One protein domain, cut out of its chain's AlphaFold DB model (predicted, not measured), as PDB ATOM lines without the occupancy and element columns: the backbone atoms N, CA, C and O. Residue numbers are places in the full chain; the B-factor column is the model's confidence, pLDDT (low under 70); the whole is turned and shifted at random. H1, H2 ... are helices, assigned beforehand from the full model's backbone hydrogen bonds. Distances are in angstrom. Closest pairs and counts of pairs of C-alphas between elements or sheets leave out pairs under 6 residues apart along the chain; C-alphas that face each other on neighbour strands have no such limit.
ATOM      1  N   PHE A   4      13.170 -71.019  87.795       80.75
ATOM      2  CA  PHE A   4      12.812 -70.746  86.406       80.75
ATOM      3  C   PHE A   4      14.025 -70.441  85.533       80.75
ATOM      4  O   PHE A   4      14.068 -70.892  84.392       80.75
ATOM      5  N   ALA A   5      15.001 -69.689  86.054       83.62
ATOM      6  CA  ALA A   5      16.221 -69.400  85.315       83.62
ATOM      7  C   ALA A   5      17.000 -70.693  85.035       83.62
ATOM      8  O   ALA A   5      17.284 -70.936  83.871       83.62
ATOM      9  N   HIS A   6      17.234 -71.532  86.057       83.00
ATOM     10  CA  HIS A   6      17.906 -72.835  85.903       83.00
ATOM     11  C   HIS A   6      17.157 -73.766  84.954       83.00
ATOM     12  O   HIS A   6      17.726 -74.284  83.997       83.00
ATOM     13  N   GLY A   7      15.857 -73.967  85.188       88.06
ATOM     14  CA  GLY A   7      15.057 -74.874  84.371       88.06
ATOM     15  C   GLY A   7      15.076 -74.495  82.887       88.06
ATOM     16  O   GLY A   7      15.233 -75.361  82.025       88.06
ATOM     17  N   LEU A   8      14.959 -73.197  82.577       91.00
ATOM     18  CA  LEU A   8      14.947 -72.709  81.197       91.00
ATOM     19  C   LEU A   8      16.321 -72.772  80.526       91.00
ATOM     20  O   LEU A   8      16.382 -73.191  79.367       91.00
ATOM     21  N   SER A   9      17.393 -72.351  81.208       92.56
ATOM     22  CA  SER A   9      18.747 -72.354  80.639       92.56
ATOM     23  C   SER A   9      19.268 -73.774  80.460       92.56
ATOM     24  O   SER A   9      19.716 -74.117  79.364       92.56
ATOM     25  N   ALA A  10      19.124 -74.633  81.471       92.94
ATOM     26  CA  ALA A  10      19.582 -76.013  81.400       92.94
ATOM     27  C   ALA A  10      18.853 -76.812  80.310       92.94
ATOM     28  O   ALA A  10      19.495 -77.529  79.536       92.94
ATOM     29  N   ALA A  11      17.533 -76.639  80.177       94.75
ATOM     30  CA  ALA A  11      16.769 -77.276  79.108       94.75
ATOM     31  C   ALA A  11      17.190 -76.776  77.718       94.75
ATOM     32  O   ALA A  11      17.394 -77.593  76.820       94.75
ATOM     33  N   LEU A  12      17.357 -75.459  77.545       95.06
ATOM     34  CA  LEU A  12      17.767 -74.859  76.272       95.06
ATOM     35  C   LEU A  12      19.159 -75.333  75.838       95.06
ATOM     36  O   LEU A  12      19.361 -75.725  74.691       95.06
ATOM     37  N   ILE A  13      20.120 -75.331  76.761       94.62
ATOM     38  CA  ILE A  13      21.481 -75.792  76.483       94.62
ATOM     39  C   ILE A  13      21.455 -77.278  76.105       94.62
ATOM     40  O   ILE A  13      22.069 -77.665  75.111       94.62
ATOM     41  N   ALA A  14      20.697 -78.104  76.831       95.12
ATOM     42  CA  ALA A  14      20.590 -79.529  76.538       95.12
ATOM     43  C   ALA A  14      20.018 -79.809  75.138       95.12
ATOM     44  O   ALA A  14      20.595 -80.606  74.396       95.12
ATOM     45  N   ILE A  15      18.922 -79.153  74.735       95.94
ATOM     46  CA  ILE A  15      18.321 -79.383  73.406       95.94
ATOM     47  C   ILE A  15      19.218 -78.892  72.265       95.94
ATOM     48  O   ILE A  15      19.320 -79.572  71.243       95.94
ATOM     49  N   VAL A  16      19.922 -77.769  72.453       94.25
ATOM     50  CA  VAL A  16      20.854 -77.229  71.452       94.25
ATOM     51  C   VAL A  16      22.051 -78.163  71.283       94.25
ATOM     52  O   VAL A  16      22.384 -78.532  70.159       94.25
ATOM     53  N   LEU A  17      22.664 -78.612  72.383       94.94
ATOM     54  CA  LEU A  17      23.824 -79.509  72.337       94.94
ATOM     55  C   LEU A  17      23.491 -80.902  71.784       94.94
ATOM     56  O   LEU A  17      24.358 -81.559  71.214       94.94
ATOM     57  N   THR A  18      22.244 -81.354  71.928       94.19
ATOM     58  CA  THR A  18      21.786 -82.655  71.405       94.19
ATOM     59  C   THR A  18      21.233 -82.592  69.985       94.19
ATOM     60  O   THR A  18      20.860 -83.631  69.433       94.19
ATOM     61  N   GLY A  19      21.163 -81.402  69.378       94.94
ATOM     62  CA  GLY A  19      20.608 -81.226  68.036       94.94
ATOM     63  C   GLY A  19      19.142 -81.656  67.934       94.94
ATOM     64  O   GLY A  19      18.713 -82.175  66.899       94.94
ATOM     65  N   VAL A  20      18.376 -81.507  69.017       95.69
ATOM     66  CA  VAL A  20      16.917 -81.660  68.973       95.69
ATOM     67  C   VAL A  20      16.369 -80.564  68.062       95.69
ATOM     68  O   VAL A  20      16.789 -79.412  68.137       95.69
ATOM     69  N   LYS A  21      15.468 -80.928  67.152       94.94
ATOM     70  CA  LYS A  21      14.765 -79.976  66.292       94.94
ATOM     71  C   LYS A  21      13.530 -79.446  67.013       94.94
ATOM     72  O   LYS A  21      12.910 -80.153  67.807       94.94
ATOM     73  N   HIS A  22      13.112 -78.228  66.676       91.94
ATOM     74  CA  HIS A  22      11.941 -77.574  67.275       91.94
ATOM     75  C   HIS A  22      10.643 -78.389  67.140       91.94
ATOM     76  O   HIS A  22       9.778 -78.326  68.010       91.94
ATOM     77  N   ASN A  23      10.515 -79.195  66.082       93.62
ATOM     78  CA  ASN A  23       9.352 -80.048  65.849       93.62
ATOM     79  C   ASN A  23       9.384 -81.379  66.627       93.62
ATOM     80  O   ASN A  23       8.371 -82.073  66.681       93.62
ATOM     81  N   GLU A  24      10.501 -81.739  67.262       95.00
ATOM     82  CA  GLU A  24      10.600 -82.929  68.108       95.00
ATOM     83  C   GLU A  24      10.130 -82.628  69.542       95.00
ATOM     84  O   GLU A  24      10.874 -82.740  70.521       95.00
ATOM     85  N   THR A  25       8.862 -82.234  69.661       94.31
ATOM     86  CA  THR A  25       8.259 -81.703  70.894       94.31
ATOM     87  C   THR A  25       8.442 -82.619  72.105       94.31
ATOM     88  O   THR A  25       8.668 -82.126  73.207       94.31
ATOM     89  N   GLY A  26       8.434 -83.943  71.919       95.88
ATOM     90  CA  GLY A  26       8.671 -84.910  72.996       95.88
ATOM     91  C   GLY A  26      10.019 -84.726  73.705       95.88
ATOM     92  O   GLY A  26      10.069 -84.745  74.937       95.88
ATOM     93  N   TYR A  27      11.104 -84.478  72.963       96.19
ATOM     94  CA  TYR A  27      12.418 -84.215  73.565       96.19
ATOM     95  C   TYR A  27      12.470 -82.837  74.224       96.19
ATOM     96  O   TYR A  27      13.040 -82.708  75.303       96.19
ATOM     97  N   VAL A  28      11.827 -81.834  73.619       94.38
ATOM     98  CA  VAL A  28      11.737 -80.475  74.175       94.38
ATOM     99  C   VAL A  28      11.041 -80.488  75.539       94.38
ATOM    100  O   VAL A  28      11.595 -79.996  76.522       94.38
ATOM    101  N   PHE A  29       9.863 -81.112  75.629       94.62
ATOM    102  CA  PHE A  29       9.138 -81.253  76.895       94.62
ATOM    103  C   PHE A  29       9.936 -82.052  77.922       94.62
ATOM    104  O   PHE A  29       9.976 -81.675  79.092       94.62
ATOM    105  N   THR A  30      10.600 -83.125  77.488       94.12
ATOM    106  CA  THR A  30      11.420 -83.940  78.389       94.12
ATOM    107  C   THR A  30      12.597 -83.145  78.953       94.12
ATOM    108  O   THR A  30      12.864 -83.250  80.145       94.12
ATOM    109  N   ALA A  31      13.267 -82.320  78.143       93.56
ATOM    110  CA  ALA A  31      14.366 -81.473  78.601       93.56
ATOM    111  C   ALA A  31      13.906 -80.476  79.674       93.56
ATOM    112  O   ALA A  31      14.533 -80.374  80.726       93.56
ATOM    113  N   ILE A  32      12.778 -79.794  79.441       92.06
ATOM    114  CA  ILE A  32      12.194 -78.844  80.400       92.06
ATOM    115  C   ILE A  32      11.800 -79.561  81.693       92.06
ATOM    116  O   ILE A  32      12.127 -79.089  82.782       92.06
ATOM    117  N   ALA A  33      11.130 -80.711  81.586       91.88
ATOM    118  CA  ALA A  33      10.731 -81.498  82.745       91.88
ATOM    119  C   ALA A  33      11.955 -81.966  83.545       91.88
ATOM    120  O   ALA A  33      12.003 -81.756  84.753       91.88
ATOM    121  N   ALA A  34      12.968 -82.528  82.882       90.81
ATOM    122  CA  ALA A  34      14.194 -82.991  83.525       90.81
ATOM    123  C   ALA A  34      14.946 -81.846  84.223       90.81
ATOM    124  O   ALA A  34      15.340 -81.999  85.377       90.81
ATOM    125  N   ALA A  35      15.083 -80.690  83.567       89.31
ATOM    126  CA  ALA A  35      15.738 -79.515  84.136       89.31
ATOM    127  C   ALA A  35      14.967 -78.903  85.321       89.31
ATOM    128  O   ALA A  35      15.585 -78.340  86.220       89.31
ATOM    129  N   SER A  36      13.632 -79.016  85.335       86.75
ATOM    130  CA  SER A  36      12.769 -78.392  86.352       86.75
ATOM    131  C   SER A  36      12.462 -79.304  87.543       86.75
ATOM    132  O   SER A  36      12.250 -78.819  88.652       86.75
ATOM    133  N   VAL A  37      12.415 -80.627  87.344       85.50
ATOM    134  CA  VAL A  37      12.129 -81.601  88.415       85.50
ATOM    135  C   VAL A  37      13.178 -81.534  89.527       85.50
ATOM    136  O   VAL A  37      12.843 -81.717  90.695       85.50
ATOM    137  N   LEU A  38      14.422 -81.206  89.177       73.12
ATOM    138  CA  LEU A  38      15.547 -81.075  90.110       73.12
ATOM    139  C   LEU A  38      15.405 -79.913  91.097       73.12
ATOM    140  O   LEU A  38      16.065 -79.913  92.132       73.12
ATOM    141  N   ASP A  39      14.514 -78.972  90.791       76.94
ATOM    142  CA  ASP A  39      14.197 -77.816  91.624       76.94
ATOM    143  C   ASP A  39      12.888 -77.968  92.416       76.94
ATOM    144  O   ASP A  39      12.489 -77.065  93.163       76.94
ATOM    145  N   LEU A  40      12.171 -79.089  92.273       76.44
ATOM    146  CA  LEU A  40      10.902 -79.284  92.979       76.44
ATOM    147  C   LEU A  40      11.079 -79.366  94.497       76.44
ATOM    148  O   LEU A  40      10.175 -78.972  95.237       76.44
ATOM    149  N   ASP A  41      12.228 -79.836  94.976       71.56
ATOM    150  CA  ASP A  41      12.556 -79.827  96.400       71.56
ATOM    151  C   ASP A  41      12.703 -78.386  96.922       71.56
ATOM    152  O   ASP A  41      12.141 -78.059  97.970       71.56
ATOM    153  N   HIS A  42      13.339 -77.490  96.159       73.88
ATOM    154  CA  HIS A  42      13.415 -76.064  96.473       73.88
ATOM    155  C   HIS A  42      12.024 -75.428  96.542       73.88
ATOM    156  O   HIS A  42      11.720 -74.693  97.488       73.88
ATOM    157  N   LEU A  43      11.153 -75.732  95.574       71.94
ATOM    158  CA  LEU A  43       9.781 -75.224  95.564       71.94
ATOM    159  C   LEU A  43       8.976 -75.746  96.762       71.94
ATOM    160  O   LEU A  43       8.270 -74.970  97.412       71.94
ATOM    161  N   TYR A  44       9.108 -77.035  97.091       79.06
ATOM    162  CA  TYR A  44       8.458 -77.639  98.252       79.06
ATOM    163  C   TYR A  44       8.820 -76.896  99.542       79.06
ATOM    164  O   TYR A  44       7.930 -76.489 100.297       79.06
ATOM    165  N   TYR A  45      10.111 -76.667  99.779       73.69
ATOM    166  CA  TYR A  45      10.550 -75.985 100.987       73.69
ATOM    167  C   TYR A  45      10.180 -74.498 101.010       73.69
ATOM    168  O   TYR A  45       9.761 -73.996 102.056       73.69
ATOM    169  N   LEU A  46      10.247 -73.808  99.867       74.75
ATOM    170  CA  LEU A  46       9.790 -72.424  99.741       74.75
ATOM    171  C   LEU A  46       8.314 -72.291 100.147       74.75
ATOM    172  O   LEU A  46       7.945 -71.371 100.879       74.75
ATOM    173  N   VAL A  47       7.469 -73.228  99.704       81.75
ATOM    174  CA  VAL A  47       6.038 -73.247 100.033       81.75
ATOM    175  C   VAL A  47       5.810 -73.593 101.506       81.75
ATOM    176  O   VAL A  47       5.018 -72.911 102.168       81.75
ATOM    177  N   ARG A  48       6.499 -74.619 102.026       83.50
ATOM    178  CA  ARG A  48       6.389 -75.073 103.422       83.50
ATOM    179  C   ARG A  48       6.794 -73.974 104.406       83.50
ATOM    180  O   ARG A  48       6.058 -73.690 105.352       83.50
ATOM    181  N   ASP A  49       7.914 -73.305 104.138       80.31
ATOM    182  CA  ASP A  49       8.556 -72.372 105.068       80.31
ATOM    183  C   ASP A  49       8.230 -70.898 104.747       80.31
ATOM    184  O   ASP A  49       8.784 -69.976 105.351       80.31
ATOM    185  N   ARG A  50       7.264 -70.632 103.852       80.69
ATOM    186  CA  ARG A  50       6.893 -69.278 103.382       80.69
ATOM    187  C   ARG A  50       6.666 -68.255 104.500       80.69
ATOM    188  O   ARG A  50       7.032 -67.090 104.372       80.69
ATOM    189  N   ARG A  51       6.061 -68.677 105.618       82.56
ATOM    190  CA  ARG A  51       5.764 -67.795 106.764       82.56
ATOM    191  C   ARG A  51       7.038 -67.350 107.488       82.56
ATOM    192  O   ARG A  51       7.057 -66.248 108.026       82.56
ATOM    193  N   LEU A  52       8.071 -68.192 107.506       75.44
ATOM    194  CA  LEU A  52       9.386 -67.856 108.051       75.44
ATOM    195  C   LEU A  52      10.118 -66.889 107.120       75.44
ATOM    196  O   LEU A  52      10.605 -65.864 107.593       75.44
ATOM    197  N   TYR A  53      10.101 -67.143 105.806       73.88
ATOM    198  CA  TYR A  53      10.690 -66.241 104.808       73.88
ATOM    199  C   TYR A  53      10.096 -64.828 104.852       73.88
ATOM    200  O   TYR A  53      10.841 -63.850 104.812       73.88
ATOM    201  N   LEU A  54       8.773 -64.710 105.007       76.88
ATOM    202  CA  LEU A  54       8.096 -63.414 105.136       76.88
ATOM    203  C   LEU A  54       8.485 -62.653 106.416       76.88
ATOM    204  O   LEU A  54       8.459 -61.427 106.418       76.88
ATOM    205  N   LYS A  55       8.834 -63.359 107.501       77.69
ATOM    206  CA  LYS A  55       9.172 -62.748 108.798       77.69
ATOM    207  C   LYS A  55      10.651 -62.393 108.942       77.69
ATOM    208  O   LYS A  55      10.968 -61.391 109.569       77.69
ATOM    209  N   GLN A  56      11.545 -63.231 108.422       73.75
ATOM    210  CA  GLN A  56      12.998 -63.121 108.632       73.75
ATOM    211  C   GLN A  56      13.743 -62.581 107.401       73.75
ATOM    212  O   GLN A  56      14.950 -62.349 107.456       73.75
ATOM    213  N   GLY A  57      13.029 -62.371 106.293       65.94
ATOM    214  CA  GLY A  57      13.617 -62.024 105.008       65.94
ATOM    215  C   GLY A  57      14.316 -63.212 104.341       65.94
ATOM    216  O   GLY A  57      14.642 -64.226 104.959       65.94
ATOM    217  N   LEU A  58      14.582 -63.075 103.040       62.84
ATOM    218  CA  LEU A  58      15.240 -64.099 102.211       62.84
ATOM    219  C   LEU A  58      16.703 -64.381 102.616       62.84
ATOM    220  O   LEU A  58      17.302 -65.330 102.119       62.84
ATOM    221  N   ALA A  59      17.280 -63.571 103.507       55.31
ATOM    222  CA  ALA A  59      18.681 -63.656 103.915       55.31
ATOM    223  C   ALA A  59      18.959 -64.733 104.983       55.31
ATOM    224  O   ALA A  59      20.080 -65.228 105.056       55.31
ATOM    225  N   GLY A  60      17.967 -65.092 105.811       48.16
ATOM    226  CA  GLY A  60      18.184 -65.909 107.016       48.16
ATOM    227  C   GLY A  60      18.037 -67.423 106.838       48.16
ATOM    228  O   GLY A  60      18.537 -68.176 107.664       48.16
ATOM    229  N   ASN A  61      17.381 -67.875 105.767       48.94
ATOM    230  CA  ASN A  61      17.091 -69.293 105.517       48.94
ATOM    231  C   ASN A  61      17.416 -69.677 104.072       48.94
ATOM    232  O   ASN A  61      16.610 -70.302 103.384       48.94
ATOM    233  N   MET A  62      18.602 -69.311 103.580       51.62
ATOM    234  CA  MET A  62      19.153 -70.102 102.481       51.62
ATOM    235  C   MET A  62      19.358 -71.501 103.049       51.62
ATOM    236  O   MET A  62      20.079 -71.652 104.035       51.62
ATOM    237  N   HIS A  63      18.608 -72.469 102.518       53.06
ATOM    238  CA  HIS A  63      18.625 -73.856 102.957       53.06
ATOM    239  C   HIS A  63      20.038 -74.289 103.321       53.06
ATOM    240  O   HIS A  63      20.980 -73.998 102.580       53.06
ATOM    241  N   LYS A  64      20.183 -74.965 104.471       53.59
ATOM    242  CA  LYS A  64      21.415 -75.696 104.784       53.59
ATOM    243  C   LYS A  64      21.836 -76.417 103.509       53.59
ATOM    244  O   LYS A  64      20.990 -77.102 102.931       53.59
ATOM    245  N   ALA A  65      23.083 -76.207 103.083       54.41
ATOM    246  CA  ALA A  65      23.652 -76.875 101.923       54.41
ATOM    247  C   ALA A  65      23.217 -78.347 101.950       54.41
ATOM    248  O   ALA A  65      23.316 -78.994 103.006       54.41
ATOM    249  N   ARG A  66      22.628 -78.827 100.842       65.44
ATOM    250  CA  ARG A  66      22.197 -80.224 100.711       65.44
ATOM    251  C   ARG A  66      23.360 -81.104 101.174       65.44
ATOM    252  O   ARG A  66      24.527 -80.770 100.965       65.44
ATOM    253  N   SER A  67      23.074 -82.193 101.887       69.94
ATOM    254  CA  SER A  67      24.169 -83.068 102.299       69.94
ATOM    255  C   SER A  67      24.836 -83.625 101.045       69.94
ATOM    256  O   SER A  67      24.153 -83.992 100.092       69.94
ATOM    257  N   LEU A  68      26.163 -83.732 101.063       73.06
ATOM    258  CA  LEU A  68      26.920 -84.346  99.974       73.06
ATOM    259  C   LEU A  68      26.318 -85.702  99.553       73.06
ATOM    260  O   LEU A  68      26.209 -86.015  98.373       73.06
ATOM    261  N   ALA A  69      25.867 -86.492 100.531       77.50
ATOM    262  CA  ALA A  69      25.209 -87.770 100.286       77.50
ATOM    263  C   ALA A  69      23.911 -87.638  99.469       77.50
ATOM    264  O   ALA A  69      23.641 -88.493  98.633       77.50
ATOM    265  N   HIS A  70      23.113 -86.590  99.693       79.12
ATOM    266  CA  HIS A  70      21.888 -86.346  98.933       79.12
ATOM    267  C   HIS A  70      22.195 -86.011  97.468       79.12
ATOM    268  O   HIS A  70      21.569 -86.576  96.575       79.12
ATOM    269  N   GLU A  71      23.198 -85.166  97.218       78.06
ATOM    270  CA  GLU A  71      23.616 -84.806  95.856       78.06
ATOM    271  C   GLU A  71      24.225 -86.002  95.111       78.06
ATOM    272  O   GLU A  71      23.825 -86.295  93.985       78.06
ATOM    273  N   LEU A  72      25.122 -86.756  95.761       83.25
ATOM    274  CA  LEU A  72      25.700 -87.984  95.200       83.25
ATOM    275  C   LEU A  72      24.626 -89.034  94.889       83.25
ATOM    276  O   LEU A  72      24.675 -89.673  93.840       83.25
ATOM    277  N   MET A  73      23.640 -89.201  95.777       85.06
ATOM    278  CA  MET A  73      22.523 -90.120  95.554       85.06
ATOM    279  C   MET A  73      21.649 -89.660  94.383       85.06
ATOM    280  O   MET A  73      21.273 -90.480  93.549       85.06
ATOM    281  N   GLY A  74      21.363 -88.358  94.283       84.88
ATOM    282  CA  GLY A  74      20.650 -87.778  93.145       84.88
ATOM    283  C   GLY A  74      21.372 -88.044  91.821       84.88
ATOM    284  O   GLY A  74      20.766 -88.576  90.891       84.88
ATOM    285  N   MET A  75      22.683 -87.777  91.766       87.75
ATOM    286  CA  MET A  75      23.519 -88.066  90.594       87.75
ATOM    287  C   MET A  75      23.520 -89.553  90.232       87.75
ATOM    288  O   MET A  75      23.403 -89.894  89.054       87.75
ATOM    289  N   LEU A  76      23.619 -90.442  91.224       91.19
ATOM    290  CA  LEU A  76      23.581 -91.886  91.002       91.19
ATOM    291  C   LEU A  76      22.235 -92.324  90.415       91.19
ATOM    292  O   LEU A  76      22.214 -93.020  89.402       91.19
ATOM    293  N   ILE A  77      21.120 -91.896  91.016       91.44
ATOM    294  CA  ILE A  77      19.769 -92.250  90.562       91.44
ATOM    295  C   ILE A  77      19.548 -91.778  89.123       91.44
ATOM    296  O   ILE A  77      19.131 -92.573  88.280       91.44
ATOM    297  N   VAL A  78      19.867 -90.515  88.822       92.06
ATOM    298  CA  VAL A  78      19.710 -89.971  87.466       92.06
ATOM    299  C   VAL A  78      20.604 -90.712  86.474       92.06
ATOM    300  O   VAL A  78      20.139 -91.075  85.397       92.06
ATOM    301  N   SER A  79      21.849 -91.022  86.844       93.69
ATOM    302  CA  SER A  79      22.769 -91.773  85.980       93.69
ATOM    303  C   SER A  79      22.265 -93.185  85.684       93.69
ATOM    304  O   SER A  79      22.335 -93.629  84.538       93.69
ATOM    305  N   VAL A  80      21.708 -93.884  86.679       96.62
ATOM    306  CA  VAL A  80      21.101 -95.210  86.488       96.62
ATOM    307  C   VAL A  80      19.878 -95.119  85.575       96.62
ATOM    308  O   VAL A  80      19.775 -95.898  84.631       96.62
ATOM    309  N   ILE A  81      18.981 -94.152  85.799       95.81
ATOM    310  CA  ILE A  81      17.796 -93.946  84.951       95.81
ATOM    311  C   ILE A  81      18.212 -93.650  83.504       95.81
ATOM    312  O   ILE A  81      17.713 -94.294  82.583       95.81
ATOM    313  N   CYS A  82      19.158 -92.733  83.292       96.31
ATOM    314  CA  CYS A  82      19.678 -92.423  81.961       96.31
ATOM    315  C   CYS A  82      20.366 -93.634  81.321       96.31
ATOM    316  O   CYS A  82      20.161 -93.880  80.135       96.31
ATOM    317  N   GLY A  83      21.120 -94.419  82.095       97.56
ATOM    318  CA  GLY A  83      21.746 -95.656  81.632       97.56
ATOM    319  C   GLY A  83      20.724 -96.697  81.178       97.56
ATOM    320  O   GLY A  83      20.917 -97.327  80.144       97.56
ATOM    321  N   LEU A  84      19.598 -96.829  81.883       97.81
ATOM    322  CA  LEU A  84      18.492 -97.685  81.450       97.81
ATOM    323  C   LEU A  84      17.855 -97.153  80.160       97.81
ATOM    324  O   LEU A  84      17.739 -97.897  79.191       97.81
ATOM    325  N   ILE A  85      17.504 -95.862  80.108       97.19
ATOM    326  CA  ILE A  85      16.895 -95.228  78.923       97.19
ATOM    327  C   ILE A  85      17.812 -95.335  77.697       97.19
ATOM    328  O   ILE A  85      17.318 -95.516  76.585       97.19
ATOM    329  N   TYR A  86      19.131 -95.267  77.890       97.38
ATOM    330  CA  TYR A  86      20.132 -95.328  76.825       97.38
ATOM    331  C   TYR A  86      19.986 -96.578  75.950       97.38
ATOM    332  O   TYR A  86      20.127 -96.484  74.732       97.38
ATOM    333  N   PHE A  87      19.631 -97.724  76.540       97.44
ATOM    334  CA  PHE A  87      19.439 -98.972  75.797       97.44
ATOM    335  C   PHE A  87      18.235 -98.947  74.843       97.44
ATOM    336  O   PHE A  87      18.205 -99.727  73.894       97.44
ATOM    337  N   TRP A  88      17.264 -98.055  75.060       96.81
ATOM    338  CA  TRP A  88      16.094 -97.899  74.188       96.81
ATOM    339  C   TRP A  88      16.179 -96.672  73.286       96.81
ATOM    340  O   TRP A  88      15.777 -96.725  72.125       96.81
ATOM    341  N   ASN A  89      16.658 -95.549  73.818       97.25
ATOM    342  CA  ASN A  89      16.716 -94.285  73.103       97.25
ATOM    343  C   ASN A  89      17.896 -93.440  73.598       97.25
ATOM    344  O   ASN A  89      17.788 -92.668  74.555       97.25
ATOM    345  N   ILE A  90      19.014 -93.554  72.881       97.06
ATOM    346  CA  ILE A  90      20.242 -92.800  73.149       97.06
ATOM    347  C   ILE A  90      20.011 -91.285  73.164       97.06
ATOM    348  O   ILE A  90      20.533 -90.591  74.035       97.06
ATOM    349  N   LYS A  91      19.191 -90.761  72.244       96.81
ATOM    350  CA  LYS A  91      18.914 -89.323  72.151       96.81
ATOM    351  C   LYS A  91      18.154 -88.837  73.382       96.81
ATOM    352  O   LYS A  91      18.559 -87.849  73.985       96.81
ATOM    353  N   LEU A  92      17.122 -89.568  73.811       96.69
ATOM    354  CA  LEU A  92      16.357 -89.255  75.023       96.69
ATOM    355  C   LEU A  92      17.240 -89.270  76.273       96.69
ATOM    356  O   LEU A  92      17.210 -88.322  77.056       96.69
ATOM    357  N   ALA A  93      18.048 -90.324  76.434       97.06
ATOM    358  CA  ALA A  93      18.977 -90.446  77.553       97.06
ATOM    359  C   ALA A  93      19.961 -89.269  77.597       97.06
ATOM    360  O   ALA A  93      20.204 -88.705  78.661       97.06
ATOM    361  N   THR A  94      20.470 -88.858  76.432       96.38
ATOM    362  CA  THR A  94      21.427 -87.750  76.316       96.38
ATOM    363  C   THR A  94      20.776 -86.411  76.660       96.38
ATOM    364  O   THR A  94      21.369 -85.624  77.390       96.38
ATOM    365  N   VAL A  95      19.543 -86.165  76.199       96.69
ATOM    366  CA  VAL A  95      18.773 -84.950  76.528       96.69
ATOM    367  C   VAL A  95      18.555 -84.827  78.037       96.69
ATOM    368  O   VAL A  95      18.843 -83.778  78.610       96.69
ATOM    369  N   ILE A  96      18.088 -85.897  78.689       95.69
ATOM    370  CA  ILE A  96      17.841 -85.903  80.140       95.69
ATOM    371  C   ILE A  96      19.154 -85.706  80.902       95.69
ATOM    372  O   ILE A  96      19.228 -84.868  81.802       95.69
ATOM    373  N   PHE A  97      20.197 -86.453  80.532       95.12
ATOM    374  CA  PHE A  97      21.485 -86.399  81.212       95.12
ATOM    375  C   PHE A  97      22.149 -85.024  81.087       95.12
ATOM    376  O   PHE A  97      22.641 -84.496  82.081       95.12
ATOM    377  N   LEU A  98      22.131 -84.411  79.899       95.19
ATOM    378  CA  LEU A  98      22.689 -83.072  79.709       95.19
ATOM    379  C   LEU A  98      21.882 -82.001  80.438       95.19
ATOM    380  O   LEU A  98      22.490 -81.129  81.050       95.19
ATOM    381  N   ALA A  99      20.547 -82.077  80.440       94.25
ATOM    382  CA  ALA A  99      19.721 -81.151  81.216       94.25
ATOM    383  C   ALA A  99      20.078 -81.213  82.712       94.25
ATOM    384  O   ALA A  99      20.279 -80.180  83.348       94.25
ATOM    385  N   PHE A 100      20.246 -82.424  83.252       92.00
ATOM    386  CA  PHE A 100      20.694 -82.638  84.628       92.00
ATOM    387  C   PHE A 100      22.110 -82.103  84.893       92.00
ATOM    388  O   PHE A 100      22.353 -81.442  85.905       92.00
ATOM    389  N   LEU A 101      23.053 -82.383  83.990       91.44
ATOM    390  CA  LEU A 101      24.450 -81.982  84.147       91.44
ATOM    391  C   LEU A 101      24.603 -80.458  84.121       91.44
ATOM    392  O   LEU A 101      25.310 -79.904  84.961       91.44
ATOM    393  N   VAL A 102      23.925 -79.786  83.186       91.94
ATOM    394  CA  VAL A 102      23.943 -78.322  83.088       91.94
ATOM    395  C   VAL A 102      23.320 -77.702  84.333       91.94
ATOM    396  O   VAL A 102      23.938 -76.828  84.930       91.94
ATOM    397  N   HIS A 103      22.172 -78.210  84.786       89.38
ATOM    398  CA  HIS A 103      21.543 -77.752  86.026       89.38
ATOM    399  C   HIS A 103      22.497 -77.867  87.227       89.38
ATOM    400  O   HIS A 103      22.695 -76.910  87.973       89.38
ATOM    401  N   THR A 104      23.147 -79.024  87.382       85.75
ATOM    402  CA  THR A 104      24.110 -79.256  88.470       85.75
ATOM    403  C   THR A 104      25.299 -78.294  88.373       85.75
ATOM    404  O   THR A 104      25.749 -77.754  89.382       85.75
ATOM    405  N   ALA A 105      25.798 -78.034  87.162       86.25
ATOM    406  CA  ALA A 105      26.886 -77.087  86.946       86.25
ATOM    407  C   ALA A 105      26.481 -75.646  87.308       86.25
ATOM    408  O   ALA A 105      27.256 -74.936  87.952       86.25
ATOM    409  N   GLU A 106      25.270 -75.219  86.947       85.62
ATOM    410  CA  GLU A 106      24.736 -73.904  87.317       85.62
ATOM    411  C   GLU A 106      24.611 -73.752  88.843       85.62
ATOM    412  O   GLU A 106      25.027 -72.728  89.399       85.62
ATOM    413  N   ASP A 107      24.138 -74.796  89.536       80.19
ATOM    414  CA  ASP A 107      24.097 -74.860  91.002       80.19
ATOM    415  C   ASP A 107      25.495 -74.735  91.625       80.19
ATOM    416  O   ASP A 107      25.681 -73.967  92.572       80.19
ATOM    417  N   MET A 108      26.505 -75.419  91.081       78.00
ATOM    418  CA  MET A 108      27.879 -75.335  91.592       78.00
ATOM    419  C   MET A 108      28.507 -73.948  91.390       78.00
ATOM    420  O   MET A 108      29.248 -73.483  92.259       78.00
ATOM    421  N   ILE A 109      28.221 -73.278  90.269       78.94
ATOM    422  CA  ILE A 109      28.781 -71.954  89.946       78.94
ATOM    423  C   ILE A 109      28.127 -70.856  90.795       78.94
ATOM    424  O   ILE A 109      28.813 -69.970  91.314       78.94
ATOM    425  N   MET A 110      26.798 -70.894  90.915       74.06
ATOM    426  CA  MET A 110      26.003 -69.805  91.496       74.06
ATOM    427  C   MET A 110      25.615 -70.044  92.958       74.06
ATOM    428  O   MET A 110      25.175 -69.113  93.646       74.06
ATOM    429  N   GLY A 111      25.728 -71.285  93.425       71.62
ATOM    430  CA  GLY A 111      25.376 -71.722  94.765       71.62
ATOM    431  C   GLY A 111      26.569 -71.855  95.707       71.62
ATOM    432  O   GLY A 111      27.728 -71.613  95.366       71.62
ATOM    433  N   LYS A 112      26.249 -72.236  96.942       70.69
ATOM    434  CA  LYS A 112      27.217 -72.786  97.888       70.69
ATOM    435  C   LYS A 112      27.182 -74.295  97.723       70.69
ATOM    436  O   LYS A 112      26.135 -74.892  97.961       70.69
ATOM    437  N   SER A 113      28.300 -74.885  97.338       67.19
ATOM    438  CA  SER A 113      28.446 -76.334  97.222       67.19
ATOM    439  C   SER A 113      29.451 -76.826  98.257       67.19
ATOM    440  O   SER A 113      30.373 -76.107  98.641       67.19
ATOM    441  N   MET A 114      29.267 -78.048  98.749       66.88
ATOM    442  CA  MET A 114      30.357 -78.756  99.416       66.88
ATOM    443  C   MET A 114      31.120 -79.532  98.339       66.88
ATOM    444  O   MET A 114      30.482 -80.096  97.448       66.88
ATOM    445  N   PRO A 115      32.463 -79.567  98.374       65.62
ATOM    446  CA  PRO A 115      33.219 -80.407  97.462       65.62
ATOM    447  C   PRO A 115      32.746 -81.857  97.599       65.62
ATOM    448  O   PRO A 115      32.334 -82.283  98.681       65.62
ATOM    449  N   PHE A 116      32.843 -82.638  96.519       68.50
ATOM    450  CA  PHE A 116      32.480 -84.062  96.519       68.50
ATOM    451  C   PHE A 116      33.472 -84.943  97.308       68.50
ATOM    452  O   PHE A 116      33.810 -86.052  96.902       68.50
ATOM    453  N   ILE A 117      33.969 -84.439  98.439       68.88
ATOM    454  CA  ILE A 117      34.939 -85.066  99.323       68.88
ATOM    455  C   ILE A 117      34.233 -85.308 100.666       68.88
ATOM    456  O   ILE A 117      33.944 -84.357 101.387       68.88
ATOM    457  N   PRO A 118      33.979 -86.567 101.058       64.75
ATOM    458  CA  PRO A 118      33.179 -86.880 102.248       64.75
ATOM    459  C   PRO A 118      33.789 -86.401 103.570       64.75
ATOM    460  O   PRO A 118      33.083 -86.285 104.571       64.75
ATOM    461  N   PHE A 119      35.088 -86.111 103.573       71.88
ATOM    462  CA  PHE A 119      35.832 -85.657 104.745       71.88
ATOM    463  C   PHE A 119      35.977 -84.132 104.819       71.88
ATOM    464  O   PHE A 119      36.305 -83.619 105.887       71.88
ATOM    465  N   ASP A 120      35.711 -83.411 103.726       68.88
ATOM    466  CA  ASP A 120      35.846 -81.959 103.657       68.88
ATOM    467  C   ASP A 120      34.464 -81.302 103.569       68.88
ATOM    468  O   ASP A 120      33.740 -81.435 102.585       68.88
ATOM    469  N   LYS A 121      34.086 -80.599 104.638       69.12
ATOM    470  CA  LYS A 121      32.813 -79.867 104.739       69.12
ATOM    471  C   LYS A 121      32.973 -78.381 104.425       69.12
ATOM    472  O   LYS A 121      32.086 -77.592 104.749       69.12
ATOM    473  N   THR A 122      34.112 -77.984 103.863       74.00
ATOM    474  CA  THR A 122      34.359 -76.595 103.489       74.00
ATOM    475  C   THR A 122      33.380 -76.191 102.395       74.00
ATOM    476  O   THR A 122      33.390 -76.752 101.307       74.00
ATOM    477  N   GLU A 123      32.516 -75.214 102.674       73.31
ATOM    478  CA  GLU A 123      31.637 -74.649 101.651       73.31
ATOM    479  C   GLU A 123      32.480 -73.896 100.615       73.31
ATOM    480  O   GLU A 123      33.160 -72.914 100.933       73.31
ATOM    481  N   LEU A 124      32.405 -74.335  99.363       72.19
ATOM    482  CA  LEU A 124      32.964 -73.637  98.221       72.19
ATOM    483  C   LEU A 124      31.878 -72.781  97.577       72.19
ATOM    484  O   LEU A 124      30.728 -73.183  97.398       72.19
ATOM    485  N   GLN A 125      32.261 -71.558  97.240       75.12
ATOM    486  CA  GLN A 125      31.403 -70.624  96.537       75.12
ATOM    487  C   GLN A 125      32.277 -69.813  95.588       75.12
ATOM    488  O   GLN A 125      33.068 -68.983  96.040       75.12
ATOM    489  N   PHE A 126      32.135 -70.060  94.284       73.75
ATOM    490  CA  PHE A 126      32.920 -69.377  93.252       73.75
ATOM    491  C   PHE A 126      32.635 -67.874  93.227       73.75
ATOM    492  O   PHE A 126      33.556 -67.063  93.173       73.75
ATOM    493  N   PHE A 127      31.360 -67.499  93.344       74.56
ATOM    494  CA  PHE A 127      30.926 -66.108  93.372       74.56
ATOM    495  C   PHE A 127      30.045 -65.840  94.587       74.56
ATOM    496  O   PHE A 127      29.114 -66.593  94.869       74.56
ATOM    497  N   ARG A 128      30.290 -64.723  95.283       78.69
ATOM    498  CA  ARG A 128      29.479 -64.243  96.418       78.69
ATOM    499  C   ARG A 128      28.620 -63.031  96.025       78.69
ATOM    500  O   ARG A 128      28.855 -61.943  96.553       78.69
ATOM    501  N   PRO A 129      27.657 -63.159  95.089       77.81
ATOM    502  CA  PRO A 129      26.827 -62.030  94.699       77.81
ATOM    503  C   PRO A 129      25.919 -61.607  95.857       77.81
ATOM    504  O   PRO A 129      25.365 -62.435  96.583       77.81
ATOM    505  N   SER A 130      25.713 -60.300  95.996       83.50
ATOM    506  CA  SER A 130      24.622 -59.768  96.813       83.50
ATOM    507  C   SER A 130      23.266 -60.231  96.268       83.50
ATOM    508  O   SER A 130      23.135 -60.545  95.084       83.50
ATOM    509  N   LEU A 131      22.220 -60.206  97.105       79.56
ATOM    510  CA  LEU A 131      20.862 -60.565  96.676       79.56
ATOM    511  C   LEU A 131      20.426 -59.774  95.431       79.56
ATOM    512  O   LEU A 131      19.892 -60.355  94.497       79.56
ATOM    513  N   LYS A 132      20.735 -58.470  95.382       83.62
ATOM    514  CA  LYS A 132      20.428 -57.604  94.232       83.62
ATOM    515  C   LYS A 132      21.127 -58.068  92.954       83.62
ATOM    516  O   LYS A 132      20.495 -58.118  91.906       83.62
ATOM    517  N   GLN A 133      22.411 -58.422  93.044       85.25
ATOM    518  CA  GLN A 133      23.173 -58.936  91.902       85.25
ATOM    519  C   GLN A 133      22.625 -60.283  91.435       85.25
ATOM    520  O   GLN A 133      22.426 -60.462  90.241       85.25
ATOM    521  N   LYS A 134      22.315 -61.197  92.365       82.25
ATOM    522  CA  LYS A 134      21.707 -62.491  92.034       82.25
ATOM    523  C   LYS A 134      20.373 -62.306  91.307       82.25
ATOM    524  O   LYS A 134      20.191 -62.865  90.236       82.25
ATOM    525  N   THR A 135      19.487 -61.460  91.833       83.25
ATOM    526  CA  THR A 135      18.202 -61.155  91.188       83.25
ATOM    527  C   THR A 135      18.383 -60.530  89.806       83.25
ATOM    528  O   THR A 135      17.682 -60.913  88.878       83.25
ATOM    529  N   ALA A 136      19.324 -59.596  89.645       87.25
ATOM    530  CA  ALA A 136      19.603 -58.992  88.345       87.25
ATOM    531  C   ALA A 136      20.093 -60.033  87.326       87.25
ATOM    532  O   ALA A 136      19.590 -60.066  86.206       87.25
ATOM    533  N   VAL A 137      21.020 -60.911  87.726       85.94
ATOM    534  CA  VAL A 137      21.503 -62.017  86.885       85.94
ATOM    535  C   VAL A 137      20.355 -62.953  86.515       85.94
ATOM    536  O   VAL A 137      20.188 -63.254  85.340       85.94
ATOM    537  N   ASP A 138      19.520 -63.347  87.478       84.81
ATOM    538  CA  ASP A 138      18.383 -64.238  87.232       84.81
ATOM    539  C   ASP A 138      17.401 -63.633  86.211       84.81
ATOM    540  O   ASP A 138      16.986 -64.316  85.277       84.81
ATOM    541  N   VAL A 139      17.064 -62.344  86.342       87.69
ATOM    542  CA  VAL A 139      16.184 -61.638  85.394       87.69
ATOM    543  C   VAL A 139      16.803 -61.585  83.997       87.69
ATOM    544  O   VAL A 139      16.116 -61.869  83.017       87.69
ATOM    545  N   VAL A 140      18.093 -61.255  83.896       89.94
ATOM    546  CA  VAL A 140      18.802 -61.211  82.608       89.94
ATOM    547  C   VAL A 140      18.826 -62.591  81.957       89.94
ATOM    548  O   VAL A 140      18.495 -62.701  80.779       89.94
ATOM    549  N   VAL A 141      19.152 -63.643  82.713       88.44
ATOM    550  CA  VAL A 141      19.173 -65.018  82.196       88.44
ATOM    551  C   VAL A 141      17.790 -65.432  81.707       88.44
ATOM    552  O   VAL A 141      17.690 -65.966  80.608       88.44
ATOM    553  N   ILE A 142      16.723 -65.140  82.460       88.94
ATOM    554  CA  ILE A 142      15.350 -65.444  82.034       88.94
ATOM    555  C   ILE A 142      15.028 -64.743  80.713       88.94
ATOM    556  O   ILE A 142      14.560 -65.397  79.785       88.94
ATOM    557  N   ILE A 143      15.299 -63.439  80.597       90.75
ATOM    558  CA  ILE A 143      15.011 -62.677  79.372       90.75
ATOM    559  C   ILE A 143      15.785 -63.254  78.184       90.75
ATOM    560  O   ILE A 143      15.190 -63.534  77.145       90.75
ATOM    561  N   VAL A 144      17.094 -63.472  78.337       91.19
ATOM    562  CA  VAL A 144      17.942 -64.020  77.272       91.19
ATOM    563  C   VAL A 144      17.476 -65.420  76.874       91.19
ATOM    564  O   VAL A 144      17.309 -65.687  75.687       91.19
ATOM    565  N   CYS A 145      17.193 -66.295  77.842       90.94
ATOM    566  CA  CYS A 145      16.703 -67.641  77.560       90.94
ATOM    567  C   CYS A 145      15.352 -67.609  76.848       90.94
ATOM    568  O   CYS A 145      15.176 -68.346  75.887       90.94
ATOM    569  N   LEU A 146      14.413 -66.751  77.261       91.12
ATOM    570  CA  LEU A 146      13.118 -66.615  76.588       91.12
ATOM    571  C   LEU A 146      13.278 -66.168  75.132       91.12
ATOM    572  O   LEU A 146      12.633 -66.734  74.254       91.12
ATOM    573  N   LEU A 147      14.158 -65.200  74.858       92.81
ATOM    574  CA  LEU A 147      14.440 -64.756  73.489       92.81
ATOM    575  C   LEU A 147      15.037 -65.884  72.638       92.81
ATOM    576  O   LEU A 147      14.595 -66.101  71.512       92.81
ATOM    577  N   LEU A 148      15.992 -66.635  73.190       92.19
ATOM    578  CA  LEU A 148      16.597 -67.776  72.504       92.19
ATOM    579  C   LEU A 148      15.600 -68.923  72.292       92.19
ATOM    580  O   LEU A 148      15.610 -69.549  71.239       92.19
ATOM    581  N   TRP A 149      14.708 -69.172  73.252       92.56
ATOM    582  CA  TRP A 149      13.615 -70.134  73.108       92.56
ATOM    583  C   TRP A 149      12.650 -69.730  71.995       92.56
ATOM    584  O   TRP A 149      12.277 -70.580  71.192       92.56
ATOM    585  N   ILE A 150      12.271 -68.450  71.909       91.50
ATOM    586  CA  ILE A 150      11.429 -67.936  70.818       91.50
ATOM    587  C   ILE A 150      12.124 -68.147  69.473       91.50
ATOM    588  O   ILE A 150      11.497 -68.647  68.544       91.50
ATOM    589  N   GLN A 151      13.414 -67.813  69.376       90.94
ATOM    590  CA  GLN A 151      14.191 -68.027  68.157       90.94
ATOM    591  C   GLN A 151      14.261 -69.514  67.784       90.94
ATOM    592  O   GLN A 151      13.999 -69.867  66.641       90.94
ATOM    593  N   TYR A 152      14.558 -70.387  68.749       90.44
ATOM    594  CA  TYR A 152      14.638 -71.832  68.538       90.44
ATOM    595  C   TYR A 152      13.293 -72.432  68.102       90.44
ATOM    596  O   TYR A 152      13.248 -73.242  67.181       90.44
ATOM    597  N   LEU A 153      12.188 -72.038  68.745       89.50
ATOM    598  CA  LEU A 153      10.845 -72.527  68.417       89.50
ATOM    599  C   LEU A 153      10.294 -71.927  67.115       89.50
ATOM    600  O   LEU A 153       9.398 -72.522  66.518       89.50
ATOM    601  N   GLY A 154      10.807 -70.772  66.688       85.81
ATOM    602  CA  GLY A 154      10.413 -70.080  65.461       85.81
ATOM    603  C   GLY A 154      10.919 -70.722  64.166       85.81
ATOM    604  O   GLY A 154      10.339 -70.440  63.116       85.81
ATOM    605  N   GLY A 155      11.927 -71.602  64.241       74.62
ATOM    606  CA  GLY A 155      12.540 -72.265  63.084       74.62
ATOM    607  C   GLY A 155      13.814 -71.581  62.620       74.62
ATOM    608  O   GLY A 155      13.708 -70.603  61.850       74.62
TER     609      GLY A 155
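What this domain is: This is residues 4 to 155 of the 155 residues of an uncharacterized protein of uncultured bacterium (UniProt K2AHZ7). Three helices, H1, H2 and H6, pack together as a bundle that makes the core, with H5 packed on H6 at one side and the longest helix, H7, packed on H1 at the other. H3 and H4 lead away from the end of H2 and touch no helix, and the long link after H6 makes a wide loop before H7. The printed part has 152 residues with seven named helices, H1 to H7 in chain order, and no named strand; the class is all helix. The whole is compact, with a radius of gyration of the C-alphas of 16.8 A, and spans 46 by 36 by 29 A.

How they stand to each other: Begin with H1, residues 4 to 17, one of two hubs touching three helices each. It forms a helical hairpin with H2, residues 25 to 37: they touch, running opposite ways at a steep tilt of 42 degrees, and their closest C-alphas, of Gly 7 and Ser 36, are 4.6 A apart. From H2, go on to H3, residues 40 to 48, and H4, residues 50 to 56; H2 and H3 meet only through their link, and so do H3 and H4. Next, H5, residues 68 to 86, forms a helical hairpin with H6, residues 90 to 110, the other hub. H5 touches H6 with residues 78 to 86 alone, at a shallow tilt of 19 degrees, opposite ways; the closest C-alphas are those of Cys 82 and Ala 93, 4.9 A apart. H6 touches H1 at a steep tilt of 45 degrees, opposite ways, closest at the C-alphas of Ala 14 and Ala 99, 5.0 A. H6 also touches H2, the same way at a shallow tilt of 34.5 degrees, only just short of steep; the C-alphas of Ala 35 and Ala 99 are closest, at 5.2 A. H1, H2 and H6 are a bundle, three helices packed together. Last, H7, residues 131 to 154, touches H1 with residues 138 to 149 alone, the same way at a steep tilt of 41 degrees; the closest C-alphas, of Ala 5 and Ile 142, are 5.2 A apart. H5 and H7 are apart, and H6 and H7 are only just apart, at 8.5 A. In H1 to H7, every O i to N i+4 pair is within hydrogen-bond range.

Where its parts are: Find C-alpha 4 at (12.812, -70.746, 86.406); from there H1 runs 19.9 A to C-alpha 17. H2 covers 17.9 A, H3 12.1 A and H4 10.1 A. H5 starts at C-alpha 68, at (26.920, -84.346, 99.974), and runs 26.5 A; H6 runs 30.0 A. H7 runs 34.3 A to C-alpha 154 at (10.413, -70.080, 65.461).

The domain as a whole: The two C-alphas farthest apart, of Lys 55 and Phe 87, are 50.1 A from each other. The printed part has no cut and ends at residue 155, the chain's last. Look for the long links at residues 57 to 67 and 111 to 130. The mean pLDDT of the printed part is 83.8, and it is under 70 at residues 57 to 67, 113 to 118 and 120 to 121.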